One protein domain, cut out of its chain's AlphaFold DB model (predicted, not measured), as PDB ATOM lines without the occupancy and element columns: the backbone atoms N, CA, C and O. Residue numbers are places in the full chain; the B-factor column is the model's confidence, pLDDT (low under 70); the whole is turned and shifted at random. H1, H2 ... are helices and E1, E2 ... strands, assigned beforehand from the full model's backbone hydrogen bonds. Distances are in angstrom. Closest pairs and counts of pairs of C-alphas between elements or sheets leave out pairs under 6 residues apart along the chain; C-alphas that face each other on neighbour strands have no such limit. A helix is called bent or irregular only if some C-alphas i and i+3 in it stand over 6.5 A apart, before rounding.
ATOM      1  N   ALA A  92     115.649 144.124 183.484       85.38
ATOM      2  CA  ALA A  92     117.016 144.005 182.976       85.38
ATOM      3  C   ALA A  92     117.161 144.579 181.552       85.38
ATOM      4  O   ALA A  92     118.087 145.340 181.266       85.38
ATOM      5  N   PHE A  93     116.218 144.267 180.657       83.75
ATOM      6  CA  PHE A  93     116.181 144.834 179.307       83.75
ATOM      7  C   PHE A  93     115.867 146.327 179.305       83.75
ATOM      8  O   PHE A  93     116.440 147.073 178.507       83.75
ATOM      9  N   ARG A  94     114.988 146.788 180.203       83.94
ATOM     10  CA  ARG A  94     114.728 148.224 180.341       83.94
ATOM     11  C   ARG A  94     116.001 148.967 180.731       83.94
ATOM     12  O   ARG A  94     116.317 149.982 180.126       83.94
ATOM     13  N   LYS A  95     116.775 148.439 181.673       82.44
ATOM     14  CA  LYS A  95     118.036 149.044 182.130       82.44
ATOM     15  C   LYS A  95     119.149 148.991 181.077       82.44
ATOM     16  O   LYS A  95     119.915 149.946 180.958       82.44
ATOM     17  N   SER A  96     119.231 147.931 180.274       78.06
ATOM     18  CA  SER A  96     120.355 147.741 179.344       78.06
ATOM     19  C   SER A  96     120.355 148.691 178.138       78.06
ATOM     20  O   SER A  96     121.418 148.931 177.559       78.06
ATOM     21  N   HIS A  97     119.203 149.254 177.748       73.12
ATOM     22  CA  HIS A  97     119.097 149.979 176.481       73.12
ATOM     23  C   HIS A  97     118.406 151.346 176.582       73.12
ATOM     24  O   HIS A  97     117.215 151.458 176.885       73.12
ATOM     25  N   GLY A  98     119.157 152.399 176.232       69.56
ATOM     26  CA  GLY A  98     118.706 153.796 176.270       69.56
ATOM     27  C   GLY A  98     117.516 154.112 175.359       69.56
ATOM     28  O   GLY A  98     116.691 154.942 175.718       69.56
ATOM     29  N   LEU A  99     117.394 153.429 174.214       67.69
ATOM     30  CA  LEU A  99     116.318 153.675 173.241       67.69
ATOM     31  C   LEU A  99     115.024 152.902 173.530       67.69
ATOM     32  O   LEU A  99     113.959 153.327 173.096       67.69
ATOM     33  N   ILE A 100     115.108 151.765 174.229       67.00
ATOM     34  CA  ILE A 100     113.971 150.845 174.402       67.00
ATOM     35  C   ILE A 100     113.361 150.960 175.802       67.00
ATOM     36  O   ILE A 100     112.145 150.847 175.930       67.00
ATOM     37  N   GLY A 101     114.155 151.201 176.857       69.88
ATOM     38  CA  GLY A 101     113.587 151.133 178.207       69.88
ATOM     39  C   GLY A 101     114.273 151.883 179.345       69.88
ATOM     40  O   GLY A 101     113.646 152.000 180.398       69.88
ATOM     41  N   ARG A 102     115.465 152.476 179.162       82.62
ATOM     42  CA  ARG A 102     116.131 153.258 180.231       82.62
ATOM     43  C   ARG A 102     115.605 154.700 180.326       82.62
ATOM     44  O   ARG A 102     116.252 155.583 180.878       82.62
ATOM     45  N   ASN A 103     114.402 154.955 179.818       79.81
ATOM     46  CA  ASN A 103     113.736 156.252 179.913       79.81
ATOM     47  C   ASN A 103     113.047 156.422 181.282       79.81
ATOM     48  O   ASN A 103     111.822 156.503 181.371       79.81
ATOM     49  N   VAL A 104     113.839 156.407 182.357       84.38
ATOM     50  CA  VAL A 104     113.375 156.656 183.731       84.38
ATOM     51  C   VAL A 104     114.093 157.878 184.317       84.38
ATOM     52  O   VAL A 104     115.295 158.043 184.073       84.38
ATOM     53  N   PRO A 105     113.401 158.742 185.089       88.25
ATOM     54  CA  PRO A 105     113.999 159.954 185.653       88.25
ATOM     55  C   PRO A 105     115.286 159.700 186.446       88.25
ATOM     56  O   PRO A 105     116.207 160.514 186.416       88.25
ATOM     57  N   GLU A 106     115.369 158.577 187.150       88.94
ATOM     58  CA  GLU A 106     116.508 158.183 187.979       88.94
ATOM     59  C   GLU A 106     117.746 157.890 187.129       88.94
ATOM     60  O   GLU A 106     118.843 158.339 187.470       88.94
ATOM     61  N   ALA A 107     117.575 157.197 186.001       89.25
ATOM     62  CA  ALA A 107     118.663 156.910 185.076       89.25
ATOM     63  C   ALA A 107     119.160 158.197 184.412       89.25
ATOM     64  O   ALA A 107     120.362 158.448 184.407       89.25
ATOM     65  N   ALA A 108     118.241 159.056 183.954       89.56
ATOM     66  CA  ALA A 108     118.584 160.342 183.348       89.56
ATOM     67  C   ALA A 108     119.333 161.265 184.327       89.56
ATOM     68  O   ALA A 108     120.340 161.870 183.965       89.56
ATOM     69  N   LYS A 109     118.893 161.343 185.592       92.25
ATOM     70  CA  LYS A 109     119.591 162.100 186.651       92.25
ATOM     71  C   LYS A 109     120.981 161.533 186.941       92.25
ATOM     72  O   LYS A 109     121.923 162.299 187.131       92.25
ATOM     73  N   THR A 110     121.102 160.207 186.994       93.44
ATOM     74  CA  THR A 110     122.378 159.522 187.248       93.44
ATOM     75  C   THR A 110     123.361 159.780 186.112       93.44
ATOM     76  O   THR A 110     124.493 160.183 186.364       93.44
ATOM     77  N   GLU A 111     122.915 159.643 184.865       91.38
ATOM     78  CA  GLU A 111     123.716 159.931 183.675       91.38
ATOM     79  C   GLU A 111     124.124 161.408 183.604       91.38
ATOM     80  O   GLU A 111     125.297 161.707 183.393       91.38
ATOM     81  N   ALA A 112     123.204 162.341 183.876       93.44
ATOM     82  CA  ALA A 112     123.508 163.771 183.900       93.44
ATOM     83  C   ALA A 112     124.593 164.118 184.934       93.44
ATOM     84  O   ALA A 112     125.544 164.829 184.616       93.44
ATOM     85  N   ASN A 113     124.491 163.583 186.156       95.75
ATOM     86  CA  ASN A 113     125.505 163.795 187.190       95.75
ATOM     87  C   ASN A 113     126.852 163.155 186.838       95.75
ATOM     88  O   ASN A 113     127.887 163.704 187.202       95.75
ATOM     89  N   LEU A 114     126.851 162.009 186.157       94.75
ATOM     90  CA  LEU A 114     128.065 161.313 185.733       94.75
ATOM     91  C   LEU A 114     128.814 162.084 184.631       94.75
ATOM     92  O   LEU A 114     130.046 162.218 184.680       94.75
ATOM     93  N   MET A 115     128.060 162.587 183.650       93.94
ATOM     94  CA  MET A 115     128.581 163.201 182.428       93.94
ATOM     95  C   MET A 115     128.917 164.689 182.568       93.94
ATOM     96  O   MET A 115     129.718 165.184 181.782       93.94
ATOM     97  N   ASP A 116     128.348 165.401 183.545       95.69
ATOM     98  CA  ASP A 116     128.598 166.833 183.750       95.69
ATOM     99  C   ASP A 116     129.994 167.082 184.368       95.69
ATOM    100  O   ASP A 116     130.213 166.797 185.552       95.69
ATOM    101  N   PRO A 117     130.962 167.642 183.609       93.94
ATOM    102  CA  PRO A 117     132.307 167.893 184.117       93.94
ATOM    103  C   PRO A 117     132.361 169.023 185.154       93.94
ATOM    104  O   PRO A 117     133.362 169.123 185.861       93.94
ATOM    105  N   ALA A 118     131.316 169.854 185.270       96.50
ATOM    106  CA  ALA A 118     131.233 170.911 186.275       96.50
ATOM    107  C   ALA A 118     130.850 170.379 187.669       96.50
ATOM    108  O   ALA A 118     130.972 171.101 188.663       96.50
ATOM    109  N   LYS A 119     130.393 169.122 187.778       95.00
ATOM    110  CA  LYS A 119     130.112 168.484 189.070       95.00
ATOM    111  C   LYS A 119     131.399 168.112 189.797       95.00
ATOM    112  O   LYS A 119     132.376 167.666 189.198       95.00
ATOM    113  N   ALA A 120     131.359 168.225 191.125       96.56
ATOM    114  CA  ALA A 120     132.435 167.763 191.994       96.56
ATOM    115  C   ALA A 120     132.764 166.282 191.735       96.56
ATOM    116  O   ALA A 120     131.865 165.473 191.497       96.56
ATOM    117  N   GLY A 121     134.046 165.917 191.843       95.94
ATOM    118  CA  GLY A 121     134.519 164.558 191.550       95.94
ATOM    119  C   GLY A 121     133.772 163.465 192.322       95.94
ATOM    120  O   GLY A 121     133.422 162.446 191.735       95.94
ATOM    121  N   GLN A 122     133.435 163.713 193.593       95.94
ATOM    122  CA  GLN A 122     132.672 162.763 194.408       95.94
ATOM    123  C   GLN A 122     131.261 162.512 193.859       95.94
ATOM    124  O   GLN A 122     130.842 161.367 193.760       95.94
ATOM    125  N   VAL A 123     130.553 163.557 193.414       95.88
ATOM    126  CA  VAL A 123     129.200 163.423 192.841       95.88
ATOM    127  C   VAL A 123     129.227 162.554 191.585       95.88
ATOM    128  O   VAL A 123     128.346 161.722 191.374       95.88
ATOM    129  N   ARG A 124     130.263 162.723 190.760       96.94
ATOM    130  CA  ARG A 124     130.462 161.920 189.551       96.94
ATOM    131  C   ARG A 124     130.817 160.472 189.884       96.94
ATOM    132  O   ARG A 124     130.326 159.569 189.216       96.94
ATOM    133  N   LEU A 125     131.627 160.247 190.922       95.25
ATOM    134  CA  LEU A 125     131.967 158.910 191.414       95.25
ATOM    135  C   LEU A 125     130.735 158.178 191.961       95.25
ATOM    136  O   LEU A 125     130.505 157.022 191.612       95.25
ATOM    137  N   ASP A 126     129.910 158.853 192.759       94.56
ATOM    138  CA  ASP A 126     128.664 158.291 193.288       94.56
ATOM    139  C   ASP A 126     127.695 157.947 192.147       94.56
ATOM    140  O   ASP A 126     127.101 156.867 192.129       94.56
ATOM    141  N   ALA A 127     127.593 158.822 191.141       94.75
ATOM    142  CA  ALA A 127     126.811 158.566 189.937       94.75
ATOM    143  C   ALA A 127     127.360 157.386 189.116       94.75
ATOM    144  O   ALA A 127     126.577 156.569 188.638       94.75
ATOM    145  N   ALA A 128     128.684 157.244 188.993       92.06
ATOM    146  CA  ALA A 128     129.316 156.100 188.331       92.06
ATOM    147  C   ALA A 128     129.022 154.785 189.072       92.06
ATOM    148  O   ALA A 128     128.635 153.797 188.450       92.06
ATOM    149  N   ASN A 129     129.144 154.786 190.403       89.25
ATOM    150  CA  ASN A 129     128.815 153.634 191.243       89.25
ATOM    151  C   ASN A 129     127.351 153.228 191.072       89.25
ATOM    152  O   ASN A 129     127.054 152.052 190.855       89.25
ATOM    153  N   ARG A 130     126.442 154.205 191.117       88.81
ATOM    154  CA  ARG A 130     125.017 153.975 190.892       88.81
ATOM    155  C   ARG A 130     124.741 153.443 189.489       88.81
ATOM    156  O   ARG A 130     123.980 152.495 189.338       88.81
ATOM    157  N   TRP A 131     125.380 154.007 188.469       87.81
ATOM    158  CA  TRP A 131     125.242 153.553 187.087       87.81
ATOM    159  C   TRP A 131     125.571 152.072 186.931       87.81
ATOM    160  O   TRP A 131     124.766 151.307 186.400       87.81
ATOM    161  N   VAL A 132     126.728 151.662 187.453       84.44
ATOM    162  CA  VAL A 132     127.198 150.274 187.389       84.44
ATOM    163  C   VAL A 132     126.289 149.331 188.181       84.44
ATOM    164  O   VAL A 132     126.056 148.211 187.741       84.44
ATOM    165  N   ARG A 133     125.769 149.769 189.333       80.06
ATOM    166  CA  ARG A 133     125.000 148.913 190.252       80.06
ATOM    167  C   ARG A 133     123.504 148.850 189.969       80.06
ATOM    168  O   ARG A 133     122.887 147.861 190.324       80.06
ATOM    169  N   GLU A 134     122.905 149.873 189.369       83.44
ATOM    170  CA  GLU A 134     121.444 149.940 189.194       83.44
ATOM    171  C   GLU A 134     121.005 149.924 187.728       83.44
ATOM    172  O   GLU A 134     119.883 149.509 187.442       83.44
ATOM    173  N   PHE A 135     121.856 150.367 186.797       83.31
ATOM    174  CA  PHE A 135     121.450 150.622 185.408       83.31
ATOM    175  C   PHE A 135     122.248 149.840 184.361       83.31
ATOM    176  O   PHE A 135     121.821 149.766 183.209       83.31
ATOM    177  N   LEU A 136     123.377 149.230 184.729       79.50
ATOM    178  CA  LEU A 136     124.171 148.392 183.832       79.50
ATOM    179  C   LEU A 136     123.740 146.919 183.944       79.50
ATOM    180  O   LEU A 136     124.402 146.115 184.589       79.50
ATOM    181  N   ALA A 137     122.609 146.579 183.323       79.44
ATOM    182  CA  ALA A 137     122.115 145.204 183.202       79.44
ATOM    183  C   ALA A 137     122.486 144.584 181.842       79.44
ATOM    184  O   ALA A 137     122.658 145.306 180.858       79.44
ATOM    185  N   LEU A 138     122.553 143.248 181.764       75.94
ATOM    186  CA  LEU A 138     122.785 142.467 180.532       75.94
ATOM    187  C   LEU A 138     124.089 142.791 179.766       75.94
ATOM    188  O   LEU A 138     124.255 142.359 178.625       75.94
ATOM    189  N   SER A 139     125.036 143.525 180.357       65.81
ATOM    190  CA  SER A 139     126.370 143.709 179.781       65.81
ATOM    191  C   SER A 139     127.236 142.468 180.032       65.81
ATOM    192  O   SER A 139     127.134 141.862 181.106       65.81
ATOM    193  N   PRO A 140     128.142 142.093 179.112       47.00
ATOM    194  CA  PRO A 140     129.161 141.097 179.418       47.00
ATOM    195  C   PRO A 140     129.910 141.567 180.675       47.00
ATOM    196  O   PRO A 140     130.369 142.707 180.727       47.00
ATOM    197  N   TYR A 141     129.937 140.720 181.708       49.06
ATOM    198  CA  TYR A 141     130.481 140.989 183.051       49.06
ATOM    199  C   TYR A 141     129.662 141.892 184.002       49.06
ATOM    200  O   TYR A 141     130.183 142.269 185.050       49.06
ATOM    201  N   SER A 142     128.395 142.221 183.717       49.16
ATOM    202  CA  SER A 142     127.581 142.995 184.679       49.16
ATOM    203  C   SER A 142     127.038 142.132 185.816       49.16
ATOM    204  O   SER A 142     126.256 141.208 185.618       49.16
ATOM    205  N   GLY A 143     127.456 142.482 187.033       49.94
ATOM    206  CA  GLY A 143     127.041 141.877 188.296       49.94
ATOM    207  C   GLY A 143     125.710 142.388 188.849       49.94
ATOM    208  O   GLY A 143     125.553 142.375 190.067       49.94
ATOM    209  N   LEU A 144     124.774 142.852 188.009       65.38
ATOM    210  CA  LEU A 144     123.432 143.169 188.493       65.38
ATOM    211  C   LEU A 144     122.603 141.888 188.540       65.38
ATOM    212  O   LEU A 144     122.153 141.379 187.516       65.38
ATOM    213  N   ASN A 145     122.425 141.373 189.751       75.06
ATOM    214  CA  ASN A 145     121.496 140.293 190.013       75.06
ATOM    215  C   ASN A 145     120.058 140.793 189.797       75.06
ATOM    216  O   ASN A 145     119.632 141.755 190.430       75.06
ATOM    217  N   THR A 146     119.328 140.141 188.896       83.25
ATOM    218  CA  THR A 146     117.925 140.450 188.577       83.25
ATOM    219  C   THR A 146     116.966 139.402 189.135       83.25
ATOM    220  O   THR A 146     115.790 139.388 188.782       83.25
ATOM    221  N   ILE A 147     117.463 138.499 189.983       87.00
ATOM    222  CA  ILE A 147     116.649 137.552 190.738       87.00
ATOM    223  C   ILE A 147     116.045 138.299 191.925       87.00
ATOM    224  O   ILE A 147     116.763 138.819 192.777       87.00
ATOM    225  N   GLU A 148     114.721 138.328 191.979       90.31
ATOM    226  CA  GLU A 148     113.947 139.031 192.997       90.31
ATOM    227  C   GLU A 148     113.023 138.061 193.736       90.31
ATOM    228  O   GLU A 148     112.604 137.041 193.182       90.31
ATOM    229  N   ASP A 149     112.689 138.386 194.987       92.88
ATOM    230  CA  ASP A 149     111.659 137.673 195.744       92.88
ATOM    231  C   ASP A 149     110.299 137.871 195.064       92.88
ATOM    232  O   ASP A 149     109.788 138.985 194.954       92.88
TER     233      ASP A 149
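Overview. This is residues 92 to 149 of the 235 residues of an uncharacterized protein of Candidatus Marinimicrobia bacterium (UniProt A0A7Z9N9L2). The main picture is a helical hairpin, H2 folding back into the longer H3 through a tight turn near Ala 118, their lines at a steep 44 degrees. The short helix H1 lies toward the end of H3 away from that turn, and a long tail after H3 loops past residue 140 to the small strand E1, far from the turn. The printed part has 58 residues, with three named helices and one named strand in the order H1, H2, H3, E1; the class is mostly helix. It is only just compact, close to loose, with a radius of gyration of the C-alphas of 12.0 A, and elongated, with spans of 36 by 23 by 22 A.

Arrangement. H1, residues 92 to 96, only just touches H3, residues 121 to 135, with 3 pairs of C-alphas within 8 A. The closest C-alphas are those of Lys 95 and Phe 135, 5.0 A apart, and H3 touches H1 with residues 134 to 135 alone. H1 and H2, residues 105 to 115, are apart, but only just, with their closest C-alphas 8.4 A apart. H2 and H3 touch and form a helical hairpin, running opposite ways at a steep tilt of 44 degrees. Their closest C-alphas are those of Leu 114 and Arg 124, 4.5 A apart. E1, residues 147 to 149, pairs with no named strand and is apart from H1, H2 and H3. In H1, H2 and H3 every O i to N i+4 pair is within hydrogen-bond range.

Along the chain. H1 runs from Ala 92, with its C-alpha at (117.016, 144.005, 182.976), to Ser 96 and is 6.2 A long. H2 runs from Pro 105 to Met 115 over 15.3 A. H3 runs from Gly 121, with its C-alpha at (134.519, 164.558, 191.550), to Phe 135 over 20.1 A. H3 is neither bent nor irregular, but only just: C-alphas 132 and 135 are 6.1 A apart. E1 runs from Ile 147 to Asp 149 over 7.1 A, ending at C-alpha 149 at (111.659, 137.673, 195.744).

Size, cuts and confidence. The two C-alphas farthest apart are those of Ala 118 and Asp 149, at 39.7 A, while the first and last printed C-alphas are 15.2 A apart. The printed part has no cut. The link from H1 to H2 is short, that from H2 to H3 is tight, and that from H3 to E1, with 11 residues, is long. The mean pLDDT of the printed part is 83.5; the model's confidence is low, under 70, at residues 98 to 101 and 139 to 144.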